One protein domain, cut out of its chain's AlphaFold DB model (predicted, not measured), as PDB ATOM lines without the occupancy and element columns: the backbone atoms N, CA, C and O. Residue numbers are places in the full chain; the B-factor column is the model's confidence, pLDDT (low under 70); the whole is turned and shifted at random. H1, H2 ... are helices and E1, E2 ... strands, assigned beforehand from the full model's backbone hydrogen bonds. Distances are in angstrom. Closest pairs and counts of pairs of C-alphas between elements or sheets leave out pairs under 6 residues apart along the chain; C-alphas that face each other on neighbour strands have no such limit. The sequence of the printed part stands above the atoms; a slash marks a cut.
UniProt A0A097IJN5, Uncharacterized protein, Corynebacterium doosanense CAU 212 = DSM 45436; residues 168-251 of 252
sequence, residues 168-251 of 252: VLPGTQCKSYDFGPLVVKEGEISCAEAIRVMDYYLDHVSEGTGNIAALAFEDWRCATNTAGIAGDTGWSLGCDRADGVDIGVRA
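Overview. This is residues 168 to 251 of the 252 residues of an uncharacterized protein of Corynebacterium doosanense CAU 212 = DSM 45436 (UniProt A0A097IJN5). A six-stranded sheet, curled like part of a barrel, wraps round one long helix, H1, which lies in the hollow of its curve. A second, short helix, H2, sits beside the strands near E5, at the sheet's level. The printed part has 84 residues, with two named helices and six named strands in the order E1, E2, H1, E3, E4, H2, E5, E6. The sheet's order is E1, E2, E6, E5, E4, E3, all antiparallel, and the class is mixed, helices and strands. The whole is compact, with a radius of gyration of the C-alphas of 11.7 A, and the C-alphas span 33 by 26 by 22 A.

Along the chain. Strand E1, residues 173 to 177, begins at C-alpha 173 at (188.664, 223.102, 173.314). E2, residues 180 to 186, is 17.8 A long from first to last C-alpha. Helix H1, residues 191 to 204, is 19.9 A long and begins at C-alpha 191 at (181.323, 221.479, 170.360). E3 is residues 214 to 217 and E4 residues 220 to 224. Helix H2, residues 227 to 233, comes before E5, residues 235 to 241, which is 16.5 A long. E6, residues 246 to 250, ends at C-alpha 250 at (191.428, 219.365, 181.983).

Arrangement. The sheet is twisted, with edge strands E1 and E3. E1 and E2 form a hairpin, with N 174 and O 182 2.9 A apart, within hydrogen-bond range. E2 and E6 are antiparallel neighbours, with N 183 and O 248 at 2.8 A. E5 and E6 form a hairpin, with N 239 and O 247 at 2.8 A. E5 and E4 are antiparallel at 166 degrees, with N 221 and O 240 at 2.8 A. E3 and E4 form a hairpin, with N 215 and O 222 at 2.9 A. H1 is on the sheet, which curls round it, in two layers, a helix on one face of a sheet. The closest C-alphas of E1 and H1 are those of Cys 174 and Cys 191, 5.0 A apart; those of H1 and E3 are Tyr 201 and Leu 215, 6.6 A apart. H2 stands at the sheet's level, and its closest C-alpha to E5 is that of Ala 230, 5.0 A from that of Ser 236. H1 and H2 are apart. In H1 and H2 every O i to N i+4 pair is within hydrogen-bond range.

Size, cuts and confidence. The two C-alphas farthest apart, those of Leu 169 and Gly 208, are 34.1 A from each other. The printed part has no cut and no long link; the link from H1 to E3, of 9 residues, is short, and the others are tight. The mean pLDDT of the printed part is 86.8, and residues 206 to 213, in the link from H1 to E3, are under 70.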
ATOM      1  N   VAL A 168     184.366 218.454 165.459       84.19
ATOM      2  CA  VAL A 168     185.739 218.880 165.710       84.19
ATOM      3  C   VAL A 168     186.631 217.680 166.021       84.19
ATOM      4  O   VAL A 168     186.168 216.626 166.459       84.19
ATOM      5  N   LEU A 169     187.930 217.851 165.780       83.50
ATOM      6  CA  LEU A 169     188.936 216.819 166.020       83.50
ATOM      7  C   LEU A 169     189.342 216.743 167.505       83.50
ATOM      8  O   LEU A 169     189.225 217.742 168.229       83.50
ATOM      9  N   PRO A 170     189.920 215.609 167.946       92.25
ATOM     10  CA  PRO A 170     190.553 215.491 169.253       92.25
ATOM     11  C   PRO A 170     191.571 216.604 169.537       92.25
ATOM     12  O   PRO A 170     192.346 217.010 168.672       92.25
ATOM     13  N   GLY A 171     191.584 217.085 170.777       84.06
ATOM     14  CA  GLY A 171     192.384 218.212 171.253       84.06
ATOM     15  C   GLY A 171     191.685 219.571 171.155       84.06
ATOM     16  O   GLY A 171     192.195 220.537 171.724       84.06
ATOM     17  N   THR A 172     190.529 219.658 170.491       84.75
ATOM     18  CA  THR A 172     189.763 220.909 170.378       84.75
ATOM     19  C   THR A 172     189.123 221.278 171.712       84.75
ATOM     20  O   THR A 172     188.460 220.450 172.335       84.75
ATOM     21  N   GLN A 173     189.314 222.527 172.139       87.00
ATOM     22  CA  GLN A 173     188.664 223.102 173.314       87.00
ATOM     23  C   GLN A 173     187.312 223.701 172.918       87.00
ATOM     24  O   GLN A 173     187.265 224.574 172.057       87.00
ATOM     25  N   CYS A 174     186.240 223.244 173.562       83.38
ATOM     26  CA  CYS A 174     184.869 223.643 173.230       83.38
ATOM     27  C   CYS A 174     184.290 224.700 174.175       83.38
ATOM     28  O   CYS A 174     183.521 225.546 173.738       83.38
ATOM     29  N   LYS A 175     184.639 224.660 175.466       83.94
ATOM     30  CA  LYS A 175     184.164 225.617 176.481       83.94
ATOM     31  C   LYS A 175     185.162 225.699 177.625       83.94
ATOM     32  O   LYS A 175     185.905 224.748 177.866       83.94
ATOM     33  N   SER A 176     185.184 226.816 178.341       84.94
ATOM     34  CA  SER A 176     185.962 226.961 179.575       84.94
ATOM     35  C   SER A 176     185.027 226.998 180.780       84.94
ATOM     36  O   SER A 176     184.116 227.819 180.811       84.94
ATOM     37  N   TYR A 177     185.258 226.121 181.756       84.62
ATOM     38  CA  TYR A 177     184.617 226.155 183.071       84.62
ATOM     39  C   TYR A 177     185.580 226.735 184.112       84.62
ATOM     40  O   TYR A 177     186.795 226.755 183.900       84.62
ATOM     41  N   ASP A 178     185.056 227.125 185.275       83.94
ATOM     42  CA  ASP A 178     185.859 227.665 186.385       83.94
ATOM     43  C   ASP A 178     186.948 226.697 186.883       83.94
ATOM     44  O   ASP A 178     187.963 227.118 187.433       83.94
ATOM     45  N   PHE A 179     186.751 225.393 186.674       85.12
ATOM     46  CA  PHE A 179     187.662 224.321 187.083       85.12
ATOM     47  C   PHE A 179     188.436 223.693 185.907       85.12
ATOM     48  O   PHE A 179     189.071 222.651 186.079       85.12
ATOM     49  N   GLY A 180     188.383 224.311 184.721       88.88
ATOM     50  CA  GLY A 180     189.212 223.949 183.573       88.88
ATOM     51  C   GLY A 180     188.491 223.966 182.218       88.88
ATOM     52  O   GLY A 180     187.266 224.086 182.142       88.88
ATOM     53  N   PRO A 181     189.241 223.825 181.111       89.44
ATOM     54  CA  PRO A 181     188.675 223.772 179.768       89.44
ATOM     55  C   PRO A 181     188.121 222.386 179.415       89.44
ATOM     56  O   PRO A 181     188.794 221.375 179.630       89.44
ATOM     57  N   LEU A 182     186.933 222.355 178.808       93.00
ATOM     58  CA  LEU A 182     186.341 221.193 178.146       93.00
ATOM     59  C   LEU A 182     187.002 220.957 176.797       93.00
ATOM     60  O   LEU A 182     187.025 221.844 175.942       93.00
ATOM     61  N   VAL A 183     187.500 219.743 176.604       93.06
ATOM     62  CA  VAL A 183     188.269 219.339 175.432       93.06
ATOM     63  C   VAL A 183     187.765 217.993 174.917       93.06
ATOM     64  O   VAL A 183     187.459 217.096 175.705       93.06
ATOM     65  N   VAL A 184     187.735 217.834 173.594       94.50
ATOM     66  CA  VAL A 184     187.522 216.531 172.947       94.50
ATOM     67  C   VAL A 184     188.786 215.689 173.104       94.50
ATOM     68  O   VAL A 184     189.858 216.090 172.655       94.50
ATOM     69  N   LYS A 185     188.695 214.537 173.763       95.38
ATOM     70  CA  LYS A 185     189.824 213.627 173.998       95.38
ATOM     71  C   LYS A 185     189.996 212.648 172.847       95.38
ATOM     72  O   LYS A 185     191.113 212.491 172.363       95.38
ATOM     73  N   GLU A 186     188.901 212.032 172.411       96.00
ATOM     74  CA  GLU A 186     188.873 211.033 171.341       96.00
ATOM     75  C   GLU A 186     187.576 211.146 170.526       96.00
ATOM     76  O   GLU A 186     186.567 211.661 171.006       96.00
ATOM     77  N   GLY A 187     187.613 210.662 169.283       93.75
ATOM     78  CA  GLY A 187     186.475 210.690 168.364       93.75
ATOM     79  C   GLY A 187     186.186 212.060 167.737       93.75
ATOM     80  O   GLY A 187     186.959 213.008 167.868       93.75
ATOM     81  N   GLU A 188     185.077 212.132 167.001       90.44
ATOM     82  CA  GLU A 188     184.604 213.340 166.320       90.44
ATOM     83  C   GLU A 188     183.216 213.716 166.844       90.44
ATOM     84  O   GLU A 188     182.256 212.952 166.699       90.44
ATOM     85  N   ILE A 189     183.104 214.912 167.414       92.44
ATOM     86  CA  ILE A 189     181.881 215.438 168.028       92.44
ATOM     87  C   ILE A 189     181.790 216.939 167.784       92.44
ATOM     88  O   ILE A 189     182.821 217.594 167.657       92.44
ATOM     89  N   SER A 190     180.587 217.502 167.690       89.75
ATOM     90  CA  SER A 190     180.441 218.958 167.648       89.75
ATOM     91  C   SER A 190     180.696 219.566 169.027       89.75
ATOM     92  O   SER A 190     180.399 218.965 170.064       89.75
ATOM     93  N   CYS A 191     181.202 220.798 169.072       86.44
ATOM     94  CA  CYS A 191     181.323 221.479 170.360       86.44
ATOM     95  C   CYS A 191     179.957 221.725 171.019       86.44
ATOM     96  O   CYS A 191     179.888 221.685 172.243       86.44
ATOM     97  N   ALA A 192     178.877 221.877 170.239       82.81
ATOM     98  CA  ALA A 192     177.511 221.949 170.766       82.81
ATOM     99  C   ALA A 192     177.173 220.713 171.609       82.81
ATOM    100  O   ALA A 192     176.773 220.816 172.767       82.81
ATOM    101  N   GLU A 193     177.390 219.529 171.037       89.12
ATOM    102  CA  GLU A 193     177.049 218.272 171.684       89.12
ATOM    103  C   GLU A 193     177.941 218.009 172.903       89.12
ATOM    104  O   GLU A 193     177.434 217.650 173.967       89.12
ATOM    105  N   ALA A 194     179.251 218.268 172.792       91.94
ATOM    106  CA  ALA A 194     180.181 218.122 173.910       91.94
ATOM    107  C   ALA A 194     179.795 219.013 175.104       91.94
ATOM    108  O   ALA A 194     179.809 218.563 176.251       91.94
ATOM    109  N   ILE A 195     179.423 220.270 174.838       90.06
ATOM    110  CA  ILE A 195     178.970 221.215 175.865       90.06
ATOM    111  C   ILE A 195     177.650 220.750 176.477       90.06
ATOM    112  O   ILE A 195     177.541 220.718 177.699       90.06
ATOM    113  N   ARG A 196     176.677 220.333 175.658       88.88
ATOM    114  CA  ARG A 196     175.364 219.852 176.116       88.88
ATOM    115  C   ARG A 196     175.490 218.691 177.101       88.88
ATOM    116  O   ARG A 196     174.854 218.700 178.153       88.88
ATOM    117  N   VAL A 197     176.322 217.703 176.770       92.44
ATOM    118  CA  VAL A 197     176.582 216.538 177.631       92.44
ATOM    119  C   VAL A 197     177.237 216.973 178.940       92.44
ATOM    120  O   VAL A 197     176.843 216.520 180.016       92.44
ATOM    121  N   MET A 198     178.217 217.874 178.853       92.44
ATOM    122  CA  MET A 198     178.960 218.332 180.020       92.44
ATOM    123  C   MET A 198     178.113 219.185 180.969       92.44
ATOM    124  O   MET A 198     178.114 218.952 182.175       92.44
ATOM    125  N   ASP A 199     177.351 220.136 180.432       89.56
ATOM    126  CA  ASP A 199     176.444 220.978 181.212       89.56
ATOM    127  C   ASP A 199     175.354 220.122 181.881       89.56
ATOM    128  O   ASP A 199     175.076 220.316 183.064       89.56
ATOM    129  N   TYR A 200     174.807 219.114 181.184       88.19
ATOM    130  CA  TYR A 200     173.857 218.173 181.789       88.19
ATOM    131  C   TYR A 200     174.473 217.423 182.975       88.19
ATOM    132  O   TYR A 200     173.861 217.345 184.041       88.19
ATOM    133  N   TYR A 201     175.692 216.895 182.813       90.88
ATOM    134  CA  TYR A 201     176.400 216.212 183.893       90.88
ATOM    135  C   TYR A 201     176.580 217.113 185.120       90.88
ATOM    136  O   TYR A 201     176.251 216.705 186.235       90.88
ATOM    137  N   LEU A 202     177.066 218.338 184.916       88.19
ATOM    138  CA  LEU A 202     177.352 219.278 186.000       88.19
ATOM    139  C   LEU A 202     176.086 219.754 186.727       88.19
ATOM    140  O   LEU A 202     176.134 219.935 187.939       88.19
ATOM    141  N   ASP A 203     174.965 219.905 186.020       86.62
ATOM    142  CA  ASP A 203     173.677 220.292 186.615       86.62
ATOM    143  C   ASP A 203     173.036 219.153 187.436       86.62
ATOM    144  O   ASP A 203     172.356 219.387 188.434       86.62
ATOM    145  N   HIS A 204     173.282 217.896 187.049       85.06
ATOM    146  CA  HIS A 204     172.622 216.727 187.648       85.06
ATOM    147  C   HIS A 204     173.461 216.008 188.708       85.06
ATOM    148  O   HIS A 204     172.940 215.158 189.440       85.06
ATOM    149  N   VAL A 205     174.748 216.330 188.828       83.25
ATOM    150  CA  VAL A 205     175.566 215.859 189.944       83.25
ATOM    151  C   VAL A 205     175.307 216.740 191.156       83.25
ATOM    152  O   VAL A 205     175.715 217.894 191.221       83.25
ATOM    153  N   SER A 206     174.630 216.177 192.157       61.81
ATOM    154  CA  SER A 206     174.403 216.880 193.414       61.81
ATOM    155  C   SER A 206     175.717 217.123 194.157       61.81
ATOM    156  O   SER A 206     176.531 216.208 194.339       61.81
ATOM    157  N   GLU A 207     175.882 218.350 194.657       55.53
ATOM    158  CA  GLU A 207     176.892 218.698 195.656       55.53
ATOM    159  C   GLU A 207     176.736 217.763 196.872       55.53
ATOM    160  O   GLU A 207     175.851 217.939 197.708       55.53
ATOM    161  N   GLY A 208     177.550 216.708 196.963       50.62
ATOM    162  CA  GLY A 208     177.520 215.776 198.098       50.62
ATOM    163  C   GLY A 208     177.617 214.296 197.746       50.62
ATOM    164  O   GLY A 208     177.896 213.483 198.630       50.62
ATOM    165  N   THR A 209     177.471 213.921 196.475       52.25
ATOM    166  CA  THR A 209     178.046 212.650 196.024       52.25
ATOM    167  C   THR A 209     179.554 212.861 195.937       52.25
ATOM    168  O   THR A 209     180.017 213.816 195.328       52.25
ATOM    169  N   GLY A 210     180.340 212.062 196.661       56.78
ATOM    170  CA  GLY A 210     181.800 212.185 196.645       56.78
ATOM    171  C   GLY A 210     182.383 212.012 195.235       56.78
ATOM    172  O   GLY A 210     181.664 211.940 194.250       56.78
ATOM    173  N   ASN A 211     183.703 211.879 195.150       56.19
ATOM    174  CA  ASN A 211     184.534 211.833 193.934       56.19
ATOM    175  C   ASN A 211     184.218 210.723 192.883       56.19
ATOM    176  O   ASN A 211     185.116 210.310 192.157       56.19
ATOM    177  N   ILE A 212     183.011 210.152 192.873       63.91
ATOM    178  CA  ILE A 212     182.522 209.071 192.011       63.91
ATOM    179  C   ILE A 212     181.034 209.317 191.680       63.91
ATOM    180  O   ILE A 212     180.219 208.393 191.675       63.91
ATOM    181  N   ALA A 213     180.636 210.570 191.471       68.44
ATOM    182  CA  ALA A 213     179.331 210.847 190.895       68.44
ATOM    183  C   ALA A 213     179.373 210.393 189.432       68.44
ATOM    184  O   ALA A 213     179.975 211.048 188.592       68.44
ATOM    185  N   ALA A 214     178.837 209.206 189.152       78.62
ATOM    186  CA  ALA A 214     178.716 208.698 187.797       78.62
ATOM    187  C   ALA A 214     177.278 208.905 187.329       78.62
ATOM    188  O   ALA A 214     176.340 208.434 187.977       78.62
ATOM    189  N   LEU A 215     177.115 209.594 186.207       84.69
ATOM    190  CA  LEU A 215     175.823 209.834 185.583       84.69
ATOM    191  C   LEU A 215     175.834 209.204 184.193       84.69
ATOM    192  O   LEU A 215     176.821 209.311 183.466       84.69
ATOM    193  N   ALA A 216     174.731 208.564 183.824       85.38
ATOM    194  CA  ALA A 216     174.480 208.192 182.442       85.38
ATOM    195  C   ALA A 216     173.425 209.135 181.860       85.38
ATOM    196  O   ALA A 216     172.403 209.390 182.503       85.38
ATOM    197  N   PHE A 217     173.678 209.637 180.657       82.88
ATOM    198  CA  PHE A 217     172.756 210.478 179.901       82.88
ATOM    199  C   PHE A 217     172.790 210.040 178.444       82.88
ATOM    200  O   PHE A 217     173.852 210.049 177.838       82.88
ATOM    201  N   GLU A 218     171.648 209.630 177.896       87.19
ATOM    202  CA  GLU A 218     171.596 208.998 176.573       87.19
ATOM    203  C   GLU A 218     172.564 207.796 176.509       87.19
ATOM    204  O   GLU A 218     172.414 206.843 177.279       87.19
ATOM    205  N   ASP A 219     173.554 207.830 175.623       91.00
ATOM    206  CA  ASP A 219     174.629 206.845 175.487       91.00
ATOM    207  C   ASP A 219     175.970 207.305 176.089       91.00
ATOM    208  O   ASP A 219     176.984 206.613 175.948       91.00
ATOM    209  N   TRP A 220     175.960 208.426 176.812       94.31
ATOM    210  CA  TRP A 220     177.102 208.971 177.531       94.31
ATOM    211  C   TRP A 220     177.194 208.447 178.954       94.31
ATOM    212  O   TRP A 220     176.199 208.313 179.675       94.31
ATOM    213  N   ARG A 221     178.428 208.218 179.392       93.94
ATOM    214  CA  ARG A 221     178.787 207.888 180.767       93.94
ATOM    215  C   ARG A 221     179.782 208.922 181.254       93.94
ATOM    216  O   ARG A 221     180.907 208.971 180.780       93.94
ATOM    217  N   CYS A 222     179.357 209.739 182.204       93.75
ATOM    218  CA  CYS A 222     180.154 210.819 182.761       93.75
ATOM    219  C   CYS A 222     180.558 210.512 184.198       93.75
ATOM    220  O   CYS A 222     179.760 209.961 184.962       93.75
ATOM    221  N   ALA A 223     181.776 210.891 184.579       92.00
ATOM    222  CA  ALA A 223     182.244 210.802 185.954       92.00
ATOM    223  C   ALA A 223     183.307 211.858 186.283       92.00
ATOM    224  O   ALA A 223     184.201 212.153 185.485       92.00
ATOM    225  N   THR A 224     183.251 212.372 187.510       90.81
ATOM    226  CA  THR A 224     184.315 213.192 188.094       90.81
ATOM    227  C   THR A 224     185.440 212.278 188.557       90.81
ATOM    228  O   THR A 224     185.205 211.302 189.271       90.81
ATOM    229  N   ASN A 225     186.672 212.601 188.180       88.25
ATOM    230  CA  ASN A 225     187.839 211.861 188.625       88.25
ATOM    231  C   ASN A 225     188.195 212.238 190.066       88.25
ATOM    232  O   ASN A 225     188.141 213.395 190.482       88.25
ATOM    233  N   THR A 226     188.638 211.248 190.841       87.50
ATOM    234  CA  THR A 226     189.291 211.525 192.127       87.50
ATOM    235  C   THR A 226     190.561 212.350 191.910       87.50
ATOM    236  O   THR A 226     191.218 212.213 190.881       87.50
ATOM    237  N   ALA A 227     190.963 213.149 192.903       85.94
ATOM    238  CA  ALA A 227     192.161 213.990 192.810       85.94
ATOM    239  C   ALA A 227     193.433 213.219 192.397       85.94
ATOM    240  O   ALA A 227     194.253 213.748 191.655       85.94
ATOM    241  N   GLY A 228     193.583 211.961 192.835       87.00
ATOM    242  CA  GLY A 228     194.698 211.105 192.414       87.00
ATOM    243  C   GLY A 228     194.655 210.788 190.918       87.00
ATOM    244  O   GLY A 228     195.630 211.026 190.215       87.00
ATOM    245  N   ILE A 229     193.497 210.346 190.415       88.12
ATOM    246  CA  ILE A 229     193.313 210.057 188.984       88.12
ATOM    247  C   ILE A 229     193.456 211.332 188.149       88.12
ATOM    248  O   ILE A 229     194.057 211.292 187.079       88.12
ATOM    249  N   ALA A 230     192.948 212.468 188.626       89.69
ATOM    250  CA  ALA A 230     193.102 213.741 187.932       89.69
ATOM    251  C   ALA A 230     194.576 214.161 187.825       89.69
ATOM    252  O   ALA A 230     194.996 214.621 186.766       89.69
ATOM    253  N   GLY A 231     195.375 213.940 188.876       89.75
ATOM    254  CA  GLY A 231     196.819 214.187 188.849       89.75
ATOM    255  C   GLY A 231     197.573 213.292 187.861       89.75
ATOM    256  O   GLY A 231     198.480 213.769 187.185       89.75
ATOM    257  N   ASP A 232     197.170 212.027 187.737       91.00
ATOM    258  CA  ASP A 232     197.824 211.069 186.837       91.00
ATOM    259  C   ASP A 232     197.397 211.241 185.370       91.00
ATOM    260  O   ASP A 232     198.204 211.085 184.454       91.00
ATOM    261  N   THR A 233     196.120 211.549 185.134       90.81
ATOM    262  CA  THR A 233     195.533 211.616 183.784       90.81
ATOM    263  C   THR A 233     195.509 213.027 183.202       90.81
ATOM    264  O   THR A 233     195.416 213.178 181.985       90.81
ATOM    265  N   GLY A 234     195.576 214.059 184.046       93.50
ATOM    266  CA  GLY A 234     195.392 215.458 183.656       93.50
ATOM    267  C   GLY A 234     193.930 215.872 183.446       93.50
ATOM    268  O   GLY A 234     193.685 216.974 182.958       93.50
ATOM    269  N   TRP A 235     192.957 215.024 183.801       93.88
ATOM    270  CA  TRP A 235     191.526 215.276 183.593       93.88
ATOM    271  C   TRP A 235     190.770 215.281 184.919       93.88
ATOM    272  O   TRP A 235     190.800 214.294 185.656       93.88
ATOM    273  N   SER A 236     190.068 216.370 185.226       91.06
ATOM    274  CA  SER A 236     189.261 216.496 186.448       91.06
ATOM    275  C   SER A 236     187.950 215.712 186.357       91.06
ATOM    276  O   SER A 236     187.462 215.201 187.362       91.06
ATOM    277  N   LEU A 237     187.414 215.552 185.152       92.00
ATOM    278  CA  LEU A 237     186.239 214.743 184.846       92.00
ATOM    279  C   LEU A 237     186.279 214.311 183.377       92.00
ATOM    280  O   LEU A 237     186.983 214.923 182.563       92.00
ATOM    281  N   GLY A 238     185.500 213.290 183.032       94.19
ATOM    282  CA  GLY A 238     185.342 212.843 181.651       94.19
ATOM    283  C   GLY A 238     183.966 212.253 181.377       94.19
ATOM    284  O   GLY A 238     183.292 211.795 182.300       94.19
ATOM    285  N   CYS A 239     183.584 212.269 180.106       95.69
ATOM    286  CA  CYS A 239     182.416 211.592 179.575       95.69
ATOM    287  C   CYS A 239     182.825 210.755 178.364       95.69
ATOM    288  O   CYS A 239     183.409 211.288 177.421       95.69
ATOM    289  N   ASP A 240     182.489 209.468 178.382       96.25
ATOM    290  CA  ASP A 240     182.696 208.547 177.267       96.25
ATOM    291  C   ASP A 240     181.368 208.091 176.665       96.25
ATOM    292  O   ASP A 240     180.362 207.954 177.369       96.25
ATOM    293  N   ARG A 241     181.379 207.844 175.357       95.69
ATOM    294  CA  ARG A 241     180.266 207.276 174.602       95.69
ATOM    295  C   ARG A 241     180.675 205.953 173.965       95.69
ATOM    296  O   ARG A 241     181.833 205.734 173.610       95.69
ATOM    297  N   ALA A 242     179.711 205.050 173.797       90.69
ATOM    298  CA  ALA A 242     179.958 203.691 173.305       90.69
ATOM    299  C   ALA A 242     180.564 203.617 171.887       90.69
ATOM    300  O   ALA A 242     181.150 202.594 171.528       90.69
ATOM    301  N   ASP A 243     180.432 204.675 171.085       91.81
ATOM    302  CA  ASP A 243     181.016 204.792 169.745       91.81
ATOM    303  C   ASP A 243     182.495 205.229 169.751       91.81
ATOM    304  O   ASP A 243     183.101 205.348 168.684       91.81
ATOM    305  N   GLY A 244     183.093 205.419 170.933       92.94
ATOM    306  CA  GLY A 244     184.501 205.781 171.097       92.94
ATOM    307  C   GLY A 244     184.765 207.285 171.122       92.94
ATOM    308  O   GLY A 244     185.921 207.692 171.028       92.94
ATOM    309  N   VAL A 245     183.724 208.114 171.236       96.88
ATOM    310  CA  VAL A 245     183.900 209.537 171.541       96.88
ATOM    311  C   VAL A 245     184.165 209.714 173.037       96.88
ATOM    312  O   VAL A 245     183.463 209.152 173.877       96.88
ATOM    313  N   ASP A 246     185.173 210.517 173.366       96.88
ATOM    314  CA  ASP A 246     185.568 210.832 174.739       96.88
ATOM    315  C   ASP A 246     185.794 212.343 174.853       96.88
ATOM    316  O   ASP A 246     186.498 212.942 174.034       96.88
ATOM    317  N   ILE A 247     185.202 212.971 175.862       96.69
ATOM    318  CA  ILE A 247     185.356 214.394 176.180       96.69
ATOM    319  C   ILE A 247     185.718 214.544 177.657       96.69
ATOM    320  O   ILE A 247     185.364 213.714 178.492       96.69
ATOM    321  N   GLY A 248     186.410 215.613 178.030       96.19
ATOM    322  CA  GLY A 248     186.723 215.842 179.438       96.19
ATOM    323  C   GLY A 248     187.159 217.258 179.743       96.19
ATOM    324  O   GLY A 248     187.522 218.017 178.845       96.19
ATOM    325  N   VAL A 249     187.138 217.607 181.026       95.25
ATOM    326  CA  VAL A 249     187.668 218.890 181.495       95.25
ATOM    327  C   VAL A 249     189.081 218.679 182.017       95.25
ATOM    328  O   VAL A 249     189.324 217.790 182.839       95.25
ATOM    329  N   ARG A 250     190.041 219.453 181.506       92.19
ATOM    330  CA  ARG A 250     191.428 219.365 181.983       92.19
ATOM    331  C   ARG A 250     191.517 219.858 183.419       92.19
ATOM    332  O   ARG A 250     190.940 220.887 183.753       92.19
ATOM    333  N   ALA A 251     192.277 219.145 184.240       87.75
ATOM    334  CA  ALA A 251     192.627 219.618 185.567       87.75
ATOM    335  C   ALA A 251     193.532 220.858 185.443       87.75
ATOM    336  O   ALA A 251     194.530 220.831 184.719       87.75
TER     337      ALA A 251